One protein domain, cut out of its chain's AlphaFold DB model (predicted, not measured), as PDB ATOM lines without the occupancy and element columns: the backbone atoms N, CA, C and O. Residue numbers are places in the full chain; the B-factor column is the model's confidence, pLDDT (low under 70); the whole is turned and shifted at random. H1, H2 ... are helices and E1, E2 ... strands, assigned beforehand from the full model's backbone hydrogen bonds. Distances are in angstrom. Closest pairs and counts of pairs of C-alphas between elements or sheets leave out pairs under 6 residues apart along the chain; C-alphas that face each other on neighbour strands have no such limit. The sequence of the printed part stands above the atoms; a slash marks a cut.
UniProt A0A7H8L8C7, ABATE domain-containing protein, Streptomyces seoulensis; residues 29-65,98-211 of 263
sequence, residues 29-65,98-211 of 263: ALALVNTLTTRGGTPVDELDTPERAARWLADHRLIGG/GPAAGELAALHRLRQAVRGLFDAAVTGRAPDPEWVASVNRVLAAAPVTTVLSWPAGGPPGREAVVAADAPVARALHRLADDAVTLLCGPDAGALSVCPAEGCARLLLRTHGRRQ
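AT A GLANCE: This is residues 29 to 65 and 98 to 211 of the 263 residues of the protein "ABATE domain-containing protein" of Streptomyces seoulensis (UniProt A0A7H8L8C7). Two long helices, H3 and H5, lie side by side and run the same way, with H4 crossing both on one side and the short H1 crossing both on the other. Three small two-stranded hairpins surround this helical core: E3 and E4 reach out beyond one end, E5 and E6 pack by the far end of H3, and E1 and E2 follow H1, while H2 meets the first residues of H3. The printed part has 151 residues, with five named helices and six named strands in the order H1 E1 E2 H2 H3 H4 E3 E4 H5 E5 E6; each sheet is one antiparallel pair, and the class is mixed, helices and strands. The whole is compact, with a radius of gyration of the C-alphas of 17.0 A, and elongated, spanning 56 by 35 by 30 A.

HOW THE PARTS SIT: H1, residues 29 to 34, touches H3, residues 101 to 123, about perpendicular at 87 degrees; the closest C-alphas, of Val 33 and Arg 111, are 5.5 A apart. H3 touches H1 with residues 111 to 115 alone. E1, residues 36 to 39, and E2, residues 42 to 45, form an antiparallel hairpin, with N 37 and O 44 within hydrogen-bond range at 2.9 A. H2, residues 50 to 59, only just touches H3, with 3 pairs of C-alphas within 8 A, the closest those of Pro 50 and Leu 104 at 6.3 A. H3 is the hub, touching four helices. H4, residues 129 to 141, touches H3 at a steep tilt of 47 degrees, opposite ways; the closest C-alphas, of Ala 113 and Trp 131, are 4.5 A apart. E3, residues 144 to 149, and E4, residues 157 to 162, form an antiparallel hairpin, with N 147 and O 159 2.8 A apart. H5, residues 167 to 184, touches H3 at a shallow tilt of 4 degrees, the same way, with C-alphas Val 114 and Ala 179 closest at 6.6 A. E5, residues 191 to 193, and E6, residues 202 to 204, form an antiparallel hairpin, with N 203 and O 192 2.8 A apart. In H1 to H5 every O i to N i+4 pair is within hydrogen-bond range.

IN THESE COORDINATES: H1 begins at C-alpha 29 (625.592, 346.670, 465.750). H3 measures 33.0 A, H5 25.6 A and H4 18.2 A. E6 ends at C-alpha 204 (614.405, 348.297, 470.020).

THE WHOLE: The two C-alphas farthest apart, of Gly 153 and Glu 197, are 56.9 A apart. Residues 66 to 97 are not printed, and C-alphas 65 and 98 are 14.0 A apart across the cut. No link printed whole is long. The mean pLDDT of the printed part is 90.8; residues 64 to 65, 98 and 163 to 165 are under 70.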
ATOM      1  N   ALA A  29     625.990 346.579 467.157       98.25
ATOM      2  CA  ALA A  29     625.592 346.670 465.750       98.25
ATOM      3  C   ALA A  29     624.465 347.693 465.533       98.25
ATOM      4  O   ALA A  29     624.500 348.467 464.573       98.25
ATOM      5  N   LEU A  30     623.492 347.758 466.450       98.38
ATOM      6  CA  LEU A  30     622.468 348.803 466.447       98.38
ATOM      7  C   LEU A  30     623.074 350.189 466.700       98.38
ATOM      8  O   LEU A  30     622.727 351.151 466.011       98.38
ATOM      9  N   ALA A  31     624.024 350.291 467.632       97.56
ATOM     10  CA  ALA A  31     624.774 351.526 467.844       97.56
ATOM     11  C   ALA A  31     625.544 351.941 466.576       97.56
ATOM     12  O   ALA A  31     625.495 353.106 466.182       97.56
ATOM     13  N   LEU A  32     626.186 350.987 465.887       98.31
ATOM     14  CA  LEU A  32     626.945 351.222 464.658       98.31
ATOM     15  C   LEU A  32     626.081 351.854 463.567       98.31
ATOM     16  O   LEU A  32     626.475 352.866 462.992       98.31
ATOM     17  N   VAL A  33     624.910 351.291 463.261       98.06
ATOM     18  CA  VAL A  33     624.056 351.834 462.187       98.06
ATOM     19  C   VAL A  33     623.517 353.223 462.511       98.06
ATOM     20  O   VAL A  33     623.305 354.021 461.600       98.06
ATOM     21  N   ASN A  34     623.352 353.544 463.795       96.94
ATOM     22  CA  ASN A  34     622.870 354.846 464.246       96.94
ATOM     23  C   ASN A  34     623.953 355.935 464.279       96.94
ATOM     24  O   ASN A  34     623.612 357.105 464.467       96.94
ATOM     25  N   THR A  35     625.220 355.586 464.022       95.62
ATOM     26  CA  THR A  35     626.298 356.569 463.809       95.62
ATOM     27  C   THR A  35     626.141 357.360 462.510       95.62
ATOM     28  O   THR A  35     626.703 358.445 462.393       95.62
ATOM     29  N   LEU A  36     625.373 356.846 461.541       93.12
ATOM     30  CA  LEU A  36     624.916 357.608 460.384       93.12
ATOM     31  C   LEU A  36     623.466 358.021 460.630       93.12
ATOM     32  O   LEU A  36     622.545 357.207 460.595       93.12
ATOM     33  N   THR A  37     623.266 359.302 460.910       86.88
ATOM     34  CA  THR A  37     621.966 359.845 461.303       86.88
ATOM     35  C   THR A  37     621.580 361.032 460.429       86.88
ATOM     36  O   THR A  37     622.368 361.515 459.624       86.88
ATOM     37  N   THR A  38     620.355 361.522 460.588       85.25
ATOM     38  CA  THR A  38     619.866 362.727 459.912       85.25
ATOM     39  C   THR A  38     619.541 363.777 460.965       85.25
ATOM     40  O   THR A  38     618.752 363.531 461.883       85.25
ATOM     41  N   ARG A  39     620.148 364.961 460.854       77.44
ATOM     42  CA  ARG A  39     619.935 366.097 461.758       77.44
ATOM     43  C   ARG A  39     619.480 367.296 460.935       77.44
ATOM     44  O   ARG A  39     620.202 367.760 460.068       77.44
ATOM     45  N   GLY A  40     618.256 367.767 461.180       72.69
ATOM     46  CA  GLY A  40     617.695 368.906 460.439       72.69
ATOM     47  C   GLY A  40     617.564 368.680 458.926       72.69
ATOM     48  O   GLY A  40     617.591 369.644 458.180       72.69
ATOM     49  N   GLY A  41     617.455 367.424 458.476       75.69
ATOM     50  CA  GLY A  41     617.431 367.063 457.051       75.69
ATOM     51  C   GLY A  41     618.803 366.717 456.464       75.69
ATOM     52  O   GLY A  41     618.864 366.078 455.420       75.69
ATOM     53  N   THR A  42     619.894 367.033 457.163       81.94
ATOM     54  CA  THR A  42     621.256 366.764 456.689       81.94
ATOM     55  C   THR A  42     621.790 365.448 457.261       81.94
ATOM     56  O   THR A  42     621.676 365.220 458.473       81.94
ATOM     57  N   PRO A  43     622.381 364.564 456.436       86.19
ATOM     58  CA  PRO A  43     623.118 363.405 456.924       86.19
ATOM     59  C   PRO A  43     624.318 363.830 457.776       86.19
ATOM     60  O   PRO A  43     625.085 364.708 457.393       86.19
ATOM     61  N   VAL A  44     624.489 363.192 458.927       89.56
ATOM     62  CA  VAL A  44     625.642 363.367 459.810       89.56
ATOM     63  C   VAL A  44     626.234 361.995 460.070       89.56
ATOM     64  O   VAL A  44     625.554 361.118 460.606       89.56
ATOM     65  N   ASP A  45     627.493 361.830 459.684       92.56
ATOM     66  CA  ASP A  45     628.274 360.626 459.924       92.56
ATOM     67  C   ASP A  45     629.219 360.854 461.109       92.56
ATOM     68  O   ASP A  45     630.054 361.755 461.098       92.56
ATOM     69  N   GLU A  46     629.066 360.061 462.165       91.12
ATOM     70  CA  GLU A  46     629.919 360.136 463.351       91.12
ATOM     71  C   GLU A  46     631.247 359.378 463.186       91.12
ATOM     72  O   GLU A  46     632.133 359.548 464.020       91.12
ATOM     73  N   LEU A  47     631.405 358.594 462.112       93.31
ATOM     74  CA  LEU A  47     632.563 357.741 461.807       93.31
ATOM     75  C   LEU A  47     633.251 358.122 460.487       93.31
ATOM     76  O   LEU A  47     633.913 357.291 459.878       93.31
ATOM     77  N   ASP A  48     633.090 359.347 460.011       91.12
ATOM     78  CA  ASP A  48     633.636 359.840 458.738       91.12
ATOM     79  C   ASP A  48     635.163 360.055 458.729       91.12
ATOM     80  O   ASP A  48     635.740 360.204 457.655       91.12
ATOM     81  N   THR A  49     635.846 360.025 459.883       90.06
ATOM     82  CA  THR A  49     637.322 360.020 459.942       90.06
ATOM     83  C   THR A  49     637.878 358.847 460.748       90.06
ATOM     84  O   THR A  49     637.211 358.365 461.672       90.06
ATOM     85  N   PRO A  50     639.127 358.414 460.468       91.19
ATOM     86  CA  PRO A  50     639.804 357.377 461.243       91.19
ATOM     87  C   PRO A  50     639.825 357.642 462.749       91.19
ATOM     88  O   PRO A  50     639.562 356.742 463.537       91.19
ATOM     89  N   GLU A  51     640.081 358.879 463.176       88.25
ATOM     90  CA  GLU A  51     640.202 359.237 464.594       88.25
ATOM     91  C   GLU A  51     638.857 359.123 465.315       88.25
ATOM     92  O   GLU A  51     638.792 358.680 466.464       88.25
ATOM     93  N   ARG A  52     637.768 359.508 464.638       90.44
ATOM     94  CA  ARG A  52     636.414 359.369 465.179       90.44
ATOM     95  C   ARG A  52     635.986 357.910 465.232       90.44
ATOM     96  O   ARG A  52     635.439 357.487 466.248       90.44
ATOM     97  N   ALA A  53     636.312 357.133 464.201       93.44
ATOM     98  CA  ALA A  53     636.080 355.695 464.194       93.44
ATOM     99  C   ALA A  53     636.855 354.987 465.318       93.44
ATOM    100  O   ALA A  53     636.272 354.203 466.060       93.44
ATOM    101  N   ALA A  54     638.137 355.314 465.510       91.19
ATOM    102  CA  ALA A  54     638.961 354.774 466.591       91.19
ATOM    103  C   ALA A  54     638.360 355.069 467.969       91.19
ATOM    104  O   ALA A  54     638.197 354.165 468.787       91.19
ATOM    105  N   ARG A  55     637.975 356.329 468.206       90.69
ATOM    106  CA  ARG A  55     637.338 356.740 469.460       90.69
ATOM    107  C   ARG A  55     636.038 355.990 469.703       90.69
ATOM    108  O   ARG A  55     635.856 355.441 470.782       90.69
ATOM    109  N   TRP A  56     635.175 355.911 468.696       93.44
ATOM    110  CA  TRP A  56     633.908 355.200 468.812       93.44
ATOM    111  C   TRP A  56     634.117 353.714 469.123       93.44
ATOM    112  O   TRP A  56     633.482 353.183 470.033       93.44
ATOM    113  N   LEU A  57     635.047 353.046 468.432       93.31
ATOM    114  CA  LEU A  57     635.382 351.644 468.693       93.31
ATOM    115  C   LEU A  57     635.923 351.442 470.121       93.31
ATOM    116  O   LEU A  57     635.577 350.452 470.769       93.31
ATOM    117  N   ALA A  58     636.734 352.371 470.632       89.88
ATOM    118  CA  ALA A  58     637.231 352.335 472.008       89.88
ATOM    119  C   ALA A  58     636.101 352.560 473.034       89.88
ATOM    120  O   ALA A  58     635.964 351.785 473.980       89.88
ATOM    121  N   ASP A  59     635.223 353.543 472.805       90.19
ATOM    122  CA  ASP A  59     634.076 353.866 473.672       90.19
ATOM    123  C   ASP A  59     633.061 352.715 473.796       90.19
ATOM    124  O   ASP A  59     632.327 352.625 474.791       90.19
ATOM    125  N   HIS A  60     633.030 351.830 472.793       91.75
ATOM    126  CA  HIS A  60     632.219 350.608 472.749       91.75
ATOM    127  C   HIS A  60     633.002 349.353 473.173       91.75
ATOM    128  O   HIS A  60     632.474 348.244 473.091       91.75
ATOM    129  N   ARG A  61     634.245 349.506 473.659       89.75
ATOM    130  CA  ARG A  61     635.123 348.410 474.115       89.75
ATOM    131  C   ARG A  61     635.354 347.339 473.038       89.75
ATOM    132  O   ARG A  61     635.419 346.138 473.326       89.75
ATOM    133  N   LEU A  62     635.446 347.773 471.782       88.88
ATOM    134  CA  LEU A  62     635.742 346.923 470.628       88.88
ATOM    135  C   LEU A  62     637.249 346.880 470.330       88.88
ATOM    136  O   LEU A  62     637.739 345.863 469.840       88.88
ATOM    137  N   ILE A  63     637.981 347.938 470.695       85.00
ATOM    138  CA  ILE A  63     639.450 348.039 470.647       85.00
ATOM    139  C   ILE A  63     639.989 348.652 471.955       85.00
ATOM    140  O   ILE A  63     639.224 349.250 472.707       85.00
ATOM    141  N   GLY A  64     641.290 348.502 472.237       64.44
ATOM    142  CA  GLY A  64     641.942 349.123 473.408       64.44
ATOM    143  C   GLY A  64     641.870 348.331 474.723       64.44
ATOM    144  O   GLY A  64     642.255 348.839 475.768       64.44
ATOM    145  N   GLY A  65     641.414 347.076 474.691       55.12
ATOM    146  CA  GLY A  65     641.549 346.139 475.812       55.12
ATOM    147  C   GLY A  65     642.916 345.458 475.791       55.12
ATOM    148  O   GLY A  65     643.012 344.312 475.361       55.12
ATOM    149  N   GLY A  98     644.342 354.232 465.256       66.69
ATOM    150  CA  GLY A  98     643.063 354.256 464.556       66.69
ATOM    151  C   GLY A  98     643.071 353.392 463.292       66.69
ATOM    152  O   GLY A  98     644.147 353.045 462.796       66.69
ATOM    153  N   PRO A  99     641.886 353.046 462.759       82.25
ATOM    154  CA  PRO A  99     641.786 352.227 461.564       82.25
ATOM    155  C   PRO A  99     642.503 352.893 460.386       82.25
ATOM    156  O   PRO A  99     642.305 354.074 460.104       82.25
ATOM    157  N   ALA A 100     643.309 352.124 459.661       88.81
ATOM    158  CA  ALA A 100     643.835 352.535 458.369       88.81
ATOM    159  C   ALA A 100     642.680 352.799 457.381       88.81
ATOM    160  O   ALA A 100     641.566 352.307 457.556       88.81
ATOM    161  N   ALA A 101     642.943 353.528 456.292       87.81
ATOM    162  CA  ALA A 101     641.908 353.891 455.315       87.81
ATOM    163  C   ALA A 101     641.098 352.682 454.795       87.81
ATOM    164  O   ALA A 101     639.876 352.755 454.674       87.81
ATOM    165  N   GLY A 102     641.758 351.542 454.549       90.56
ATOM    166  CA  GLY A 102     641.087 350.305 454.135       90.56
ATOM    167  C   GLY A 102     640.175 349.702 455.212       90.56
ATOM    168  O   GLY A 102     639.105 349.185 454.892       90.56
ATOM    169  N   GLU A 103     640.561 349.815 456.484       92.44
ATOM    170  CA  GLU A 103     639.778 349.347 457.633       92.44
ATOM    171  C   GLU A 103     638.579 350.264 457.901       92.44
ATOM    172  O   GLU A 103     637.481 349.777 458.170       92.44
ATOM    173  N   LEU A 104     638.750 351.581 457.743       95.06
ATOM    174  CA  LEU A 104     637.647 352.539 457.809       95.06
ATOM    175  C   LEU A 104     636.609 352.257 456.715       95.06
ATOM    176  O   LEU A 104     635.412 352.181 456.991       95.06
ATOM    177  N   ALA A 105     637.064 352.008 455.486       95.62
ATOM    178  CA  ALA A 105     636.178 351.628 454.392       95.62
ATOM    179  C   ALA A 105     635.461 350.290 454.665       95.62
ATOM    180  O   ALA A 105     634.292 350.132 454.311       95.62
ATOM    181  N   ALA A 106     636.127 349.327 455.311       95.19
ATOM    182  CA  ALA A 106     635.500 348.074 455.732       95.19
ATOM    183  C   ALA A 106     634.424 348.297 456.807       95.19
ATOM    184  O   ALA A 106     633.345 347.714 456.708       95.19
ATOM    185  N   LEU A 107     634.672 349.185 457.774       97.00
ATOM    186  CA  LEU A 107     633.693 349.585 458.786       97.00
ATOM    187  C   LEU A 107     632.457 350.238 458.156       97.00
ATOM    188  O   LEU A 107     631.331 349.892 458.512       97.00
ATOM    189  N   HIS A 108     632.642 351.139 457.189       97.81
ATOM    190  CA  HIS A 108     631.528 351.773 456.478       97.81
ATOM    191  C   HIS A 108     630.718 350.775 455.649       97.81
ATOM    192  O   HIS A 108     629.488 350.810 455.710       97.81
ATOM    193  N   ARG A 109     631.379 349.852 454.935       98.00
ATOM    194  CA  ARG A 109     630.696 348.770 454.203       98.00
ATOM    195  C   ARG A 109     629.896 347.872 455.140       98.00
ATOM    196  O   ARG A 109     628.738 347.581 454.853       98.00
ATOM    197  N   LEU A 110     630.478 347.481 456.275       98.50
ATOM    198  CA  LEU A 110     629.773 346.693 457.283       98.50
ATOM    199  C   LEU A 110     628.555 347.453 457.818       98.50
ATOM    200  O   LEU A 110     627.463 346.896 457.848       98.50
ATOM    201  N   ARG A 111     628.710 348.736 458.171       98.44
ATOM    202  CA  ARG A 111     627.599 349.580 458.632       98.44
ATOM    203  C   ARG A 111     626.469 349.646 457.604       98.44
ATOM    204  O   ARG A 111     625.308 349.536 457.985       98.44
ATOM    205  N   GLN A 112     626.791 349.807 456.321       98.12
ATOM    206  CA  GLN A 112     625.794 349.849 455.250       98.12
ATOM    207  C   GLN A 112     625.077 348.501 455.078       98.12
ATOM    208  O   GLN A 112     623.852 348.479 454.983       98.12
ATOM    209  N   ALA A 113     625.816 347.388 455.091       98.69
ATOM    210  CA  ALA A 113     625.239 346.049 454.991       98.69
ATOM    211  C   ALA A 113     624.316 345.739 456.182       98.69
ATOM    212  O   ALA A 113     623.164 345.362 455.986       98.69
ATOM    213  N   VAL A 114     624.780 345.974 457.416       98.75
ATOM    214  CA  VAL A 114     623.976 345.778 458.637       98.75
ATOM    215  C   VAL A 114     622.730 346.659 458.609       98.75
ATOM    216  O   VAL A 114     621.639 346.189 458.929       98.75
ATOM    217  N   ARG A 115     622.855 347.914 458.162       98.19
ATOM    218  CA  ARG A 115     621.709 348.812 458.008       98.19
ATOM    219  C   ARG A 115     620.662 348.248 457.046       98.19
ATOM    220  O   ARG A 115     619.486 348.209 457.399       98.19
ATOM    221  N   GLY A 116     621.086 347.790 455.869       98.19
ATOM    222  CA  GLY A 116     620.192 347.193 454.878       98.19
ATOM    223  C   GLY A 116     619.490 345.933 455.393       98.19
ATOM    224  O   GLY A 116     618.286 345.774 455.193       98.19
ATOM    225  N   LEU A 117     620.209 345.075 456.126       98.69
ATOM    226  CA  LEU A 117     619.637 343.883 456.763       98.69
ATOM    227  C   LEU A 117     618.605 344.239 457.841       98.69
ATOM    228  O   LEU A 117     617.532 343.641 457.886       98.69
ATOM    229  N   PHE A 118     618.892 345.235 458.680       98.56
ATOM    230  CA  PHE A 118     617.960 345.706 459.705       98.56
ATOM    231  C   PHE A 118     616.700 346.322 459.086       98.56
ATOM    232  O   PHE A 118     615.594 346.007 459.521       98.56
ATOM    233  N   ASP A 119     616.831 347.140 458.038       97.88
ATOM    234  CA  ASP A 119     615.675 347.699 457.327       97.88
ATOM    235  C   ASP A 119     614.839 346.595 456.643       97.88
ATOM    236  O   ASP A 119     613.604 346.645 456.660       97.88
ATOM    237  N   ALA A 120     615.483 345.575 456.064       97.88
ATOM    238  CA  ALA A 120     614.803 344.416 455.484       97.88
ATOM    239  C   ALA A 120     614.009 343.637 456.547       97.88
ATOM    240  O   ALA A 120     612.823 343.372 456.346       97.88
ATOM    241  N   ALA A 121     614.616 343.379 457.710       97.50
ATOM    242  CA  ALA A 121     613.965 342.718 458.838       97.50
ATOM    243  C   ALA A 121     612.766 343.517 459.373       97.50
ATOM    244  O   ALA A 121     611.682 342.962 459.545       97.50
ATOM    245  N   VAL A 122     612.916 344.835 459.560       97.25
ATOM    246  CA  VAL A 122     611.824 345.713 460.020       97.25
ATOM    247  C   VAL A 122     610.663 345.750 459.025       97.25
ATOM    248  O   VAL A 122     609.507 345.847 459.431       97.25
ATOM    249  N   THR A 123     610.953 345.688 457.723       96.56
ATOM    250  CA  THR A 123     609.932 345.764 456.665       96.56
ATOM    251  C   THR A 123     609.410 344.403 456.200       96.56
ATOM    252  O   THR A 123     608.537 344.367 455.336       96.56
ATOM    253  N   GLY A 124     609.916 343.293 456.750       96.25
ATOM    254  CA  GLY A 124     609.532 341.938 456.346       96.25
ATOM    255  C   GLY A 124     609.884 341.597 454.893       96.25
ATOM    256  O   GLY A 124     609.218 340.768 454.279       96.25
ATOM    257  N   ARG A 125     610.894 342.259 454.315       96.12
ATOM    258  CA  ARG A 125     611.332 342.045 452.926       96.12
ATOM    259  C   ARG A 125     612.593 341.190 452.877       96.12
ATOM    260  O   ARG A 125     613.386 341.190 453.813       96.12
ATOM    261  N   ALA A 126     612.807 340.513 451.749       95.56
ATOM    262  CA  ALA A 126     614.079 339.853 451.483       95.56
ATOM    263  C   ALA A 126     615.207 340.904 451.378       95.56
ATOM    264  O   ALA A 126     615.028 341.904 450.671       95.56
ATOM    265  N   PRO A 127     616.340 340.722 452.083       96.31
ATOM    266  CA  PRO A 127     617.485 341.614 451.948       96.31
ATOM    267  C   PRO A 127     618.208 341.395 450.617       96.31
ATOM    268  O   PRO A 127     618.075 340.344 449.989       96.31
ATOM    269  N   ASP A 128     619.031 342.367 450.228       97.19
ATOM    270  CA  ASP A 128     620.008 342.173 449.158       97.19
ATOM    271  C   ASP A 128     620.977 341.029 449.542       97.19
ATOM    272  O   ASP A 128     621.592 341.092 450.620       97.19
ATOM    273  N   PRO A 129     621.135 339.986 448.701       97.88
ATOM    274  CA  PRO A 129     622.093 338.910 448.940       97.88
ATOM    275  C   PRO A 129     623.529 339.399 449.169       97.88
ATOM    276  O   PRO A 129     624.269 338.771 449.927       97.88
ATOM    277  N   GLU A 130     623.928 340.532 448.584       97.94
ATOM    278  CA  GLU A 130     625.265 341.099 448.782       97.94
ATOM    279  C   GLU A 130     625.464 341.631 450.207       97.94
ATOM    280  O   GLU A 130     626.566 341.547 450.754       97.94
ATOM    281  N   TRP A 131     624.412 342.119 450.877       98.25
ATOM    282  CA  TRP A 131     624.519 342.510 452.288       98.25
ATOM    283  C   TRP A 131     624.775 341.298 453.181       98.25
ATOM    284  O   TRP A 131     625.633 341.359 454.066       98.25
ATOM    285  N   VAL A 132     624.096 340.179 452.906       98.44
ATOM    286  CA  VAL A 132     624.331 338.901 453.595       98.44
ATOM    287  C   VAL A 132     625.763 338.422 453.338       98.44
ATOM    288  O   VAL A 132     626.497 338.116 454.279       98.44
ATOM    289  N   ALA A 133     626.203 338.427 452.076       98.00
ATOM    290  CA  ALA A 133     627.561 338.043 451.702       98.00
ATOM    291  C   ALA A 133     628.625 338.950 452.345       98.00
ATOM    292  O   ALA A 133     629.676 338.473 452.772       98.00
ATOM    293  N   SER A 134     628.371 340.256 452.462       97.50
ATOM    294  CA  SER A 134     629.271 341.206 453.122       97.50
ATOM    295  C   SER A 134     629.451 340.899 454.609       97.50
ATOM    296  O   SER A 134     630.587 340.869 455.082       97.50
ATOM    297  N   VAL A 135     628.364 340.637 455.342       98.06
ATOM    298  CA  VAL A 135     628.438 340.248 456.762       98.06
ATOM    299  C   VAL A 135     629.184 338.920 456.914       98.06
ATOM    300  O   VAL A 135     630.121 338.834 457.707       98.06
ATOM    301  N   ASN A 136     628.864 337.923 456.086       97.62
ATOM    302  CA  ASN A 136     629.526 336.618 456.128       97.62
ATOM    303  C   ASN A 136     631.025 336.699 455.800       97.62
ATOM    304  O   ASN A 136     631.825 336.015 456.435       97.62
ATOM    305  N   ARG A 137     631.439 337.567 454.864       96.00
ATOM    306  CA  ARG A 137     632.865 337.819 454.588       96.00
ATOM    307  C   ARG A 137     633.590 338.403 455.796       96.00
ATOM    308  O   ARG A 137     634.709 337.989 456.073       96.00
ATOM    309  N   VAL A 138     632.970 339.339 456.519       95.06
ATOM    310  CA  VAL A 138     633.558 339.908 457.743       95.06
ATOM    311  C   VAL A 138     633.698 338.842 458.829       95.06
ATOM    312  O   VAL A 138     634.756 338.748 459.451       95.06
ATOM    313  N   LEU A 139     632.675 338.005 459.018       94.12
ATOM    314  CA  LEU A 139     632.730 336.895 459.969       94.12
ATOM    315  C   LEU A 139     633.858 335.911 459.621       94.12
ATOM    316  O   LEU A 139     634.648 335.546 460.491       94.12
ATOM    317  N   ALA A 140     633.982 335.548 458.342       91.81
ATOM    318  CA  ALA A 140     635.002 334.623 457.853       91.81
ATOM    319  C   ALA A 140     636.434 335.191 457.892       91.81
ATOM    320  O   ALA A 140     637.384 334.425 458.027       91.81
ATOM    321  N   ALA A 141     636.609 336.511 457.780       88.56
ATOM    322  CA  ALA A 141     637.927 337.151 457.724       88.56
ATOM    323  C   ALA A 141     638.680 337.163 459.068       88.56
ATOM    324  O   ALA A 141     639.898 337.325 459.087       88.56
ATOM    325  N   ALA A 142     637.972 337.010 460.188       84.44
ATOM    326  CA  ALA A 142     638.559 337.007 461.525       84.44
ATOM    327  C   ALA A 142     637.894 335.929 462.396       84.44
ATOM    328  O   ALA A 142     637.152 336.269 463.318       84.44
ATOM    329  N   PRO A 143     638.117 334.633 462.108       78.62
ATOM    330  CA  PRO A 143     637.473 333.555 462.842       78.62
ATOM    331  C   PRO A 143     637.869 333.611 464.319       78.62
ATOM    332  O   PRO A 143     639.052 333.594 464.674       78.62
ATOM    333  N   VAL A 144     636.857 333.685 465.180       80.56
ATOM    334  CA  VAL A 144     637.028 333.675 466.631       80.56
ATOM    335  C   VAL A 144     637.079 332.227 467.101       80.56
ATOM    336  O   VAL A 144     636.107 331.483 466.985       80.56
ATOM    337  N   THR A 145     638.215 331.829 467.664       83.56
ATOM    338  CA  THR A 145     638.380 330.530 468.318       83.56
ATOM    339  C   THR A 145     638.165 330.692 469.814       83.56
ATOM    340  O   THR A 145     638.705 331.599 470.446       83.56
ATOM    341  N   THR A 146     637.366 329.803 470.399       84.88
ATOM    342  CA  THR A 146     637.264 329.709 471.856       84.88
ATOM    343  C   THR A 146     638.466 328.944 472.388       84.88
ATOM    344  O   THR A 146     638.696 327.811 471.969       84.88
ATOM    345  N   VAL A 147     639.185 329.529 473.340       87.38
ATOM    346  CA  VAL A 147     640.266 328.860 474.065       87.38
ATOM    347  C   VAL A 147     639.947 328.810 475.559       87.38
ATOM    348  O   VAL A 147     639.275 329.687 476.109       87.38
ATOM    349  N   LEU A 148     640.414 327.749 476.212       90.06
ATOM    350  CA  LEU A 148     640.417 327.631 477.664       90.06
ATOM    351  C   LEU A 148     641.644 328.374 478.196       90.06
ATOM    352  O   LEU A 148     642.768 328.036 477.824       90.06
ATOM    353  N   SER A 149     641.437 329.361 479.063       88.94
ATOM    354  CA  SER A 149     642.515 330.050 479.767       88.94
ATOM    355  C   SER A 149     642.573 329.590 481.222       88.94
ATOM    356  O   SER A 149     641.550 329.345 481.861       88.94
ATOM    357  N   TRP A 150     643.786 329.441 481.754       90.75
ATOM    358  CA  TRP A 150     644.007 329.034 483.142       90.75
ATOM    359  C   TRP A 150     645.049 329.956 483.789       90.75
ATOM    360  O   TRP A 150     646.245 329.656 483.759       90.75
ATOM    361  N   PRO A 151     644.639 331.128 484.308       86.06
ATOM    362  CA  PRO A 151     645.573 332.062 484.921       86.06
ATOM    363  C   PRO A 151     646.128 331.502 486.238       86.06
ATOM    364  O   PRO A 151     645.417 330.858 487.012       86.06
ATOM    365  N   ALA A 152     647.405 331.777 486.518       88.06
ATOM    366  CA  ALA A 152     648.034 331.381 487.773       88.06
ATOM    367  C   ALA A 152     647.320 332.052 488.961       88.06
ATOM    368  O   ALA A 152     647.223 333.275 489.025       88.06
ATOM    369  N   GLY A 153     646.811 331.242 489.893       87.12
ATOM    370  CA  GLY A 153     646.091 331.727 491.074       87.12
ATOM    371  C   GLY A 153     644.630 332.127 490.834       87.12
ATOM    372  O   GLY A 153     644.025 332.715 491.726       87.12
ATOM    373  N   GLY A 154     644.052 331.817 489.666       86.25
ATOM    374  CA  GLY A 154     642.651 332.105 489.350       86.25
ATOM    375  C   GLY A 154     641.864 330.883 488.860       86.25
ATOM    376  O   GLY A 154     642.453 329.859 488.506       86.25
ATOM    377  N   PRO A 155     640.522 330.971 488.840       89.62
ATOM    378  CA  PRO A 155     639.682 329.940 488.240       89.62
ATOM    379  C   PRO A 155     639.889 329.874 486.714       89.62
ATOM    380  O   PRO A 155     640.290 330.876 486.111       89.62
ATOM    381  N   PRO A 156     639.594 328.727 486.068       90.62
ATOM    382  CA  PRO A 156     639.619 328.629 484.614       90.62
ATOM    383  C   PRO A 156     638.639 329.622 483.977       90.62
ATOM    384  O   PRO A 156     637.528 329.833 484.470       90.62
ATOM    385  N   GLY A 157     639.059 330.218 482.866       86.94
ATOM    386  CA  GLY A 157     638.300 331.181 482.082       86.94
ATOM    387  C   GLY A 157     638.076 330.705 480.650       86.94
ATOM    388  O   GLY A 157     638.809 329.878 480.111       86.94
ATOM    389  N   ARG A 158     637.041 331.251 480.013       85.88
ATOM    390  CA  ARG A 158     636.821 331.118 478.571       85.88
ATOM    391  C   ARG A 158     637.298 332.398 477.897       85.88
ATOM    392  O   ARG A 158     636.811 333.473 478.236       85.88
ATOM    393  N   GLU A 159     638.191 332.280 476.923       79.88
ATOM    394  CA  GLU A 159     638.694 333.414 476.149       79.88
ATOM    395  C   GLU A 159     638.364 333.252 474.662       79.88
ATOM    396  O   GLU A 159     638.384 332.154 474.105       79.88
ATOM    397  N   ALA A 160     638.016 334.363 474.018       75.94
ATOM    398  CA  ALA A 160     637.784 334.438 472.584       75.94
ATOM    399  C   ALA A 160     639.037 335.010 471.909       75.94
ATOM    400  O   ALA A 160     639.345 336.192 472.073       75.94
ATOM    401  N   VAL A 161     639.747 334.179 471.145       74.88
ATOM    402  CA  VAL A 161     641.000 334.541 470.473       74.88
ATOM    403  C   VAL A 161     640.773 334.615 468.969       74.88
ATOM    404  O   VAL A 161     640.143 333.744 468.374       74.88
ATOM    405  N   VAL A 162     641.304 335.662 468.342       72.00
ATOM    406  CA  VAL A 162     641.392 335.779 466.881       72.00
ATOM    407  C   VAL A 162     642.823 335.432 466.483       72.00
ATOM    408  O   VAL A 162     643.758 335.864 467.150       72.00
ATOM    409  N   ALA A 163     642.994 334.658 465.408       64.94
ATOM    410  CA  ALA A 163     644.283 334.086 464.998       64.94
ATOM    411  C   ALA A 163     645.392 335.115 464.666       64.94
ATOM    412  O   ALA A 163     646.547 334.728 464.512       64.94
ATOM    413  N   ALA A 164     645.068 336.409 464.565       64.31
ATOM    414  CA  ALA A 164     646.017 337.488 464.301       64.31
ATOM    415  C   ALA A 164     645.777 338.692 465.228       64.31
ATOM    416  O   ALA A 164     644.633 338.981 465.595       64.31
ATOM    417  N   ASP A 165     646.848 339.434 465.535       67.69
ATOM    418  CA  ASP A 165     646.794 340.736 466.216       67.69
ATOM    419  C   ASP A 165     646.253 341.823 465.270       67.69
ATOM    420  O   ASP A 165     646.968 342.671 464.739       67.69
ATOM    421  N   ALA A 166     644.957 341.727 464.979       80.38
ATOM    422  CA  ALA A 166     644.220 342.636 464.115       80.38
ATOM    423  C   ALA A 166     643.018 343.197 464.896       80.38
ATOM    424  O   ALA A 166     641.884 342.727 464.729       80.38
ATOM    425  N   PRO A 167     643.232 344.185 465.789       83.88
ATOM    426  CA  PRO A 167     642.198 344.671 466.702       83.88
ATOM    427  C   PRO A 167     640.960 345.194 465.969       83.88
ATOM    428  O   PRO A 167     639.841 344.953 466.424       83.88
ATOM    429  N   VAL A 168     641.134 345.847 464.813       87.81
ATOM    430  CA  VAL A 168     640.009 346.338 464.007       87.81
ATOM    431  C   VAL A 168     639.266 345.194 463.319       87.81
ATOM    432  O   VAL A 168     638.040 345.183 463.336       87.81
ATOM    433  N   ALA A 169     639.960 344.184 462.785       88.31
ATOM    434  CA  ALA A 169     639.302 343.012 462.198       88.31
ATOM    435  C   ALA A 169     638.453 342.260 463.239       88.31
ATOM    436  O   ALA A 169     637.301 341.917 462.976       88.31
ATOM    437  N   ARG A 170     638.973 342.104 464.465       88.31
ATOM    438  CA  ARG A 170     638.215 341.566 465.604       88.31
ATOM    439  C   ARG A 170     637.002 342.433 465.951       88.31
ATOM    440  O   ARG A 170     635.933 341.898 466.233       88.31
ATOM    441  N   ALA A 171     637.146 343.758 465.935       92.00
ATOM    442  CA  ALA A 171     636.032 344.673 466.171       92.00
ATOM    443  C   ALA A 171     634.931 344.530 465.106       92.00
ATOM    444  O   ALA A 171     633.756 344.444 465.457       92.00
ATOM    445  N   LEU A 172     635.305 344.443 463.825       94.25
ATOM    446  CA  LEU A 172     634.369 344.213 462.722       94.25
ATOM    447  C   LEU A 172     633.651 342.868 462.865       94.25
ATOM    448  O   LEU A 172     632.435 342.822 462.699       94.25
ATOM    449  N   HIS A 173     634.366 341.801 463.235       94.00
ATOM    450  CA  HIS A 173     633.752 340.501 463.507       94.00
ATOM    451  C   HIS A 173     632.721 340.595 464.634       94.00
ATOM    452  O   HIS A 173     631.593 340.156 464.456       94.00
ATOM    453  N   ARG A 174     633.062 341.223 465.768       94.19
ATOM    454  CA  ARG A 174     632.125 341.393 466.894       94.19
ATOM    455  C   ARG A 174     630.878 342.189 466.507       94.19
ATOM    456  O   ARG A 174     629.793 341.869 466.971       94.19
ATOM    457  N   LEU A 175     631.022 343.212 465.665       97.44
ATOM    458  CA  LEU A 175     629.890 343.983 465.142       97.44
ATOM    459  C   LEU A 175     629.012 343.147 464.199       97.44
ATOM    460  O   LEU A 175     627.790 343.237 464.261       97.44
ATOM    461  N   ALA A 176     629.624 342.337 463.334       97.81
ATOM    462  CA  ALA A 176     628.909 341.439 462.434       97.81
ATOM    463  C   ALA A 176     628.172 340.324 463.199       97.81
ATOM    464  O   ALA A 176     627.005 340.059 462.922       97.81
ATOM    465  N   ASP A 177     628.826 339.717 464.188       96.81
ATOM    466  CA  ASP A 177     628.269 338.662 465.040       96.81
ATOM    467  C   ASP A 177     627.108 339.179 465.904       96.81
ATOM    468  O   ASP A 177     626.057 338.545 465.992       96.81
ATOM    469  N   ASP A 178     627.238 340.389 466.456       98.12
ATOM    470  CA  ASP A 178     626.148 341.055 467.173       98.12
ATOM    471  C   ASP A 178     624.947 341.353 466.260       98.12
ATOM    472  O   ASP A 178     623.800 341.155 466.659       98.12
ATOM    473  N   ALA A 179     625.185 341.760 465.006       98.56
ATOM    474  CA  ALA A 179     624.108 341.966 464.038       98.56
ATOM    475  C   ALA A 179     623.341 340.665 463.748       98.56
ATOM    476  O   ALA A 179     622.109 340.677 463.711       98.56
ATOM    477  N   VAL A 180     624.055 339.546 463.577       98.38
ATOM    478  CA  VAL A 180     623.451 338.215 463.405       98.38
ATOM    479  C   VAL A 180     622.687 337.804 464.662       98.38
ATOM    480  O   VAL A 180     621.545 337.361 464.563       98.38
ATOM    481  N   THR A 181     623.272 338.012 465.843       97.94
ATOM    482  CA  THR A 181     622.632 337.724 467.134       97.94
ATOM    483  C   THR A 181     621.325 338.494 467.292       97.94
ATOM    484  O   THR A 181     620.324 337.916 467.712       97.94
ATOM    485  N   LEU A 182     621.292 339.776 466.920       98.12
ATOM    486  CA  LEU A 182     620.074 340.577 466.995       98.12
ATOM    487  C   LEU A 182     619.009 340.109 465.993       98.12
ATOM    488  O   LEU A 182     617.841 340.004 466.358       98.12
ATOM    489  N   LEU A 183     619.401 339.821 464.747       98.00
ATOM    490  CA  LEU A 183     618.488 339.407 463.671       98.00
ATOM    491  C   LEU A 183     617.889 338.014 463.882       98.00
ATOM    492  O   LEU A 183     616.736 337.783 463.527       98.00
ATOM    493  N   CYS A 184     618.667 337.093 464.445       97.19
ATOM    494  CA  CYS A 184     618.254 335.715 464.703       97.19
ATOM    495  C   CYS A 184     617.749 335.507 466.141       97.19
ATOM    496  O   CYS A 184     617.331 334.408 466.501       97.19
ATOM    497  N   GLY A 185     617.835 336.543 466.974       95.88
ATOM    498  CA  GLY A 185     617.520 336.493 468.392       95.88
ATOM    499  C   GLY A 185     616.081 336.892 468.729       95.88
ATOM    500  O   GLY A 185     615.300 337.297 467.866       95.88
ATOM    501  N   PRO A 186     615.721 336.839 470.022       93.69
ATOM    502  CA  PRO A 186     614.372 337.162 470.493       93.69
ATOM    503  C   PRO A 186     613.986 338.634 470.271       93.69
ATOM    504  O   PRO A 186     612.806 338.954 470.142       93.69
ATOM    505  N   ASP A 187     614.974 339.529 470.201       93.75
ATOM    506  CA  ASP A 187     614.761 340.967 470.026       93.75
ATOM    507  C   ASP A 187     614.523 341.377 468.559       93.75
ATOM    508  O   ASP A 187     614.169 342.532 468.308       93.75
ATOM    509  N   ALA A 188     614.638 340.457 467.592       95.00
ATOM    510  CA  ALA A 188     614.471 340.750 466.165       95.00
ATOM    511  C   ALA A 188     613.124 341.432 465.860       95.00
ATOM    512  O   ALA A 188     613.068 342.459 465.185       95.00
ATOM    513  N   GLY A 189     612.033 340.919 466.440       94.19
ATOM    514  CA  GLY A 189     610.689 341.484 466.270       94.19
ATOM    515  C   GLY A 189     610.479 342.833 466.969       94.19
ATOM    516  O   GLY A 189     609.531 343.557 466.649       94.19
ATOM    517  N   ALA A 190     611.349 343.200 467.916       95.12
ATOM    518  CA  ALA A 190     611.302 344.485 468.608       95.12
ATOM    519  C   ALA A 190     612.006 345.607 467.827       95.12
ATOM    520  O   ALA A 190     611.813 346.780 468.165       95.12
ATOM    521  N   LEU A 191     612.788 345.275 466.796       97.12
ATOM    522  CA  LEU A 191     613.472 346.249 465.954       97.12
ATOM    523  C   LEU A 191     612.467 347.137 465.205       97.12
ATOM    524  O   LEU A 191     611.403 346.700 464.758       97.12
ATOM    525  N   SER A 192     612.775 348.429 465.124       97.06
ATOM    526  CA  SER A 192     611.897 349.438 464.536       97.06
ATOM    527  C   SER A 192     612.693 350.622 464.022       97.06
ATOM    528  O   SER A 192     613.639 351.060 464.674       97.06
ATOM    529  N   VAL A 193     612.244 351.224 462.925       95.81
ATOM    530  CA  VAL A 193     612.688 352.568 462.529       95.81
ATOM    531  C   VAL A 193     611.941 353.609 463.369       95.81
ATOM    532  O   VAL A 193     610.773 353.419 463.723       95.81
ATOM    533  N   CYS A 194     612.611 354.708 463.715       95.00
ATOM    534  CA  CYS A 194     611.977 355.853 464.356       95.00
ATOM    535  C   CYS A 194     610.959 356.499 463.393       95.00
ATOM    536  O   CYS A 194     611.344 356.916 462.305       95.00
ATOM    537  N   PRO A 195     609.685 356.679 463.780       93.00
ATOM    538  CA  PRO A 195     608.642 357.204 462.899       93.00
ATOM    539  C   PRO A 195     608.662 358.736 462.771       93.00
ATOM    540  O   PRO A 195     607.755 359.320 462.184       93.00
ATOM    541  N   ALA A 196     609.632 359.420 463.386       92.62
ATOM    542  CA  ALA A 196     609.733 360.867 463.270       92.62
ATOM    543  C   ALA A 196     610.223 361.244 461.870       92.62
ATOM    544  O   ALA A 196     611.292 360.803 461.461       92.62
ATOM    545  N   GLU A 197     609.484 362.110 461.178       89.56
ATOM    546  CA  GLU A 197     609.854 362.615 459.852       89.56
ATOM    547  C   GLU A 197     611.303 363.123 459.834       89.56
ATOM    548  O   GLU A 197     611.735 363.816 460.761       89.56
ATOM    549  N   GLY A 198     612.076 362.718 458.824       88.19
ATOM    550  CA  GLY A 198     613.498 363.054 458.717       88.19
ATOM    551  C   GLY A 198     614.391 362.418 459.793       88.19
ATOM    552  O   GLY A 198     615.468 362.940 460.070       88.19
ATOM    553  N   CYS A 199     613.953 361.345 460.462       91.69
ATOM    554  CA  CYS A 199     614.796 360.508 461.315       91.69
ATOM    555  C   CYS A 199     614.917 359.110 460.709       91.69
ATOM    556  O   CYS A 199     613.912 358.454 460.468       91.69
ATOM    557  N   ALA A 200     616.148 358.637 460.529       90.88
ATOM    558  CA  ALA A 200     616.412 357.292 460.031       90.88
ATOM    559  C   ALA A 200     616.893 356.323 461.124       90.88
ATOM    560  O   ALA A 200     617.178 355.173 460.808       90.88
ATOM    561  N   ARG A 201     617.024 356.746 462.391       95.00
ATOM    562  CA  ARG A 201     617.577 355.882 463.452       95.00
ATOM    563  C   ARG A 201     616.686 354.674 463.727       95.00
ATOM    564  O   ARG A 201     615.460 354.798 463.753       95.00
ATOM    565  N   LEU A 202     617.320 353.544 463.998       97.12
ATOM    566  CA  LEU A 202     616.680 352.315 464.454       97.12
ATOM    567  C   LEU A 202     616.646 352.275 465.990       97.12
ATOM    568  O   LEU A 202     617.452 352.921 466.659       97.12
ATOM    569  N   LEU A 203     615.693 351.540 466.554       97.38
ATOM    570  CA  LEU A 203     615.561 351.306 467.990       97.38
ATOM    571  C   LEU A 203     614.964 349.922 468.262       97.38
ATOM    572  O   LEU A 203     614.254 349.373 467.420       97.38
ATOM    573  N   LEU A 204     615.173 349.411 469.472       96.69
ATOM    574  CA  LEU A 204     614.405 348.297 470.020       96.69
ATOM    575  C   LEU A 204     613.218 348.832 470.824       96.69
ATOM    576  O   LEU A 204     613.368 349.669 471.720       96.69
ATOM    577  N   ARG A 205     612.015 348.334 470.531       94.38
ATOM    578  CA  ARG A 205     610.792 348.641 471.287       94.38
ATOM    579  C   ARG A 205     610.794 347.894 472.623       94.38
ATOM    580  O   ARG A 205     610.044 346.946 472.814       94.38
ATOM    581  N   THR A 206     611.626 348.355 473.556       85.62
ATOM    582  CA  THR A 206     611.819 347.757 474.895       85.62
ATOM    583  C   THR A 206     610.531 347.609 475.708       85.62
ATOM    584  O   THR A 206     610.451 346.767 476.592       85.62
ATOM    585  N   HIS A 207     609.519 348.428 475.428       85.62
ATOM    586  CA  HIS A 207     608.184 348.341 476.014       85.62
ATOM    587  C   HIS A 207     607.149 348.953 475.056       85.62
ATOM    588  O   HIS A 207     607.489 349.807 474.237       85.62
ATOM    589  N   GLY A 208     605.862 348.599 475.188       80.06
ATOM    590  CA  GLY A 208     604.805 348.973 474.223       80.06
ATOM    591  C   GLY A 208     604.590 350.481 473.991       80.06
ATOM    592  O   GLY A 208     604.066 350.889 472.960       80.06
ATOM    593  N   ARG A 209     605.039 351.340 474.917       85.25
ATOM    594  CA  ARG A 209     605.016 352.811 474.757       85.25
ATOM    595  C   ARG A 209     606.237 353.387 474.025       85.25
ATOM    596  O   ARG A 209     606.263 354.586 473.744       85.25
ATOM    597  N   ARG A 210     607.275 352.588 473.752       91.25
ATOM    598  CA  ARG A 210     608.507 353.066 473.121       91.25
ATOM    599  C   ARG A 210     608.335 353.128 471.607       91.25
ATOM    600  O   ARG A 210     608.468 352.125 470.920       91.25
ATOM    601  N   GLN A 211     608.056 354.329 471.109       92.06
ATOM    602  CA  GLN A 211     607.821 354.565 469.680       92.06
ATOM    603  C   GLN A 211     608.932 355.378 469.006       92.06
ATOM    604  O   GLN A 211     609.050 355.330 467.791       92.06
TER     605      GLN A 211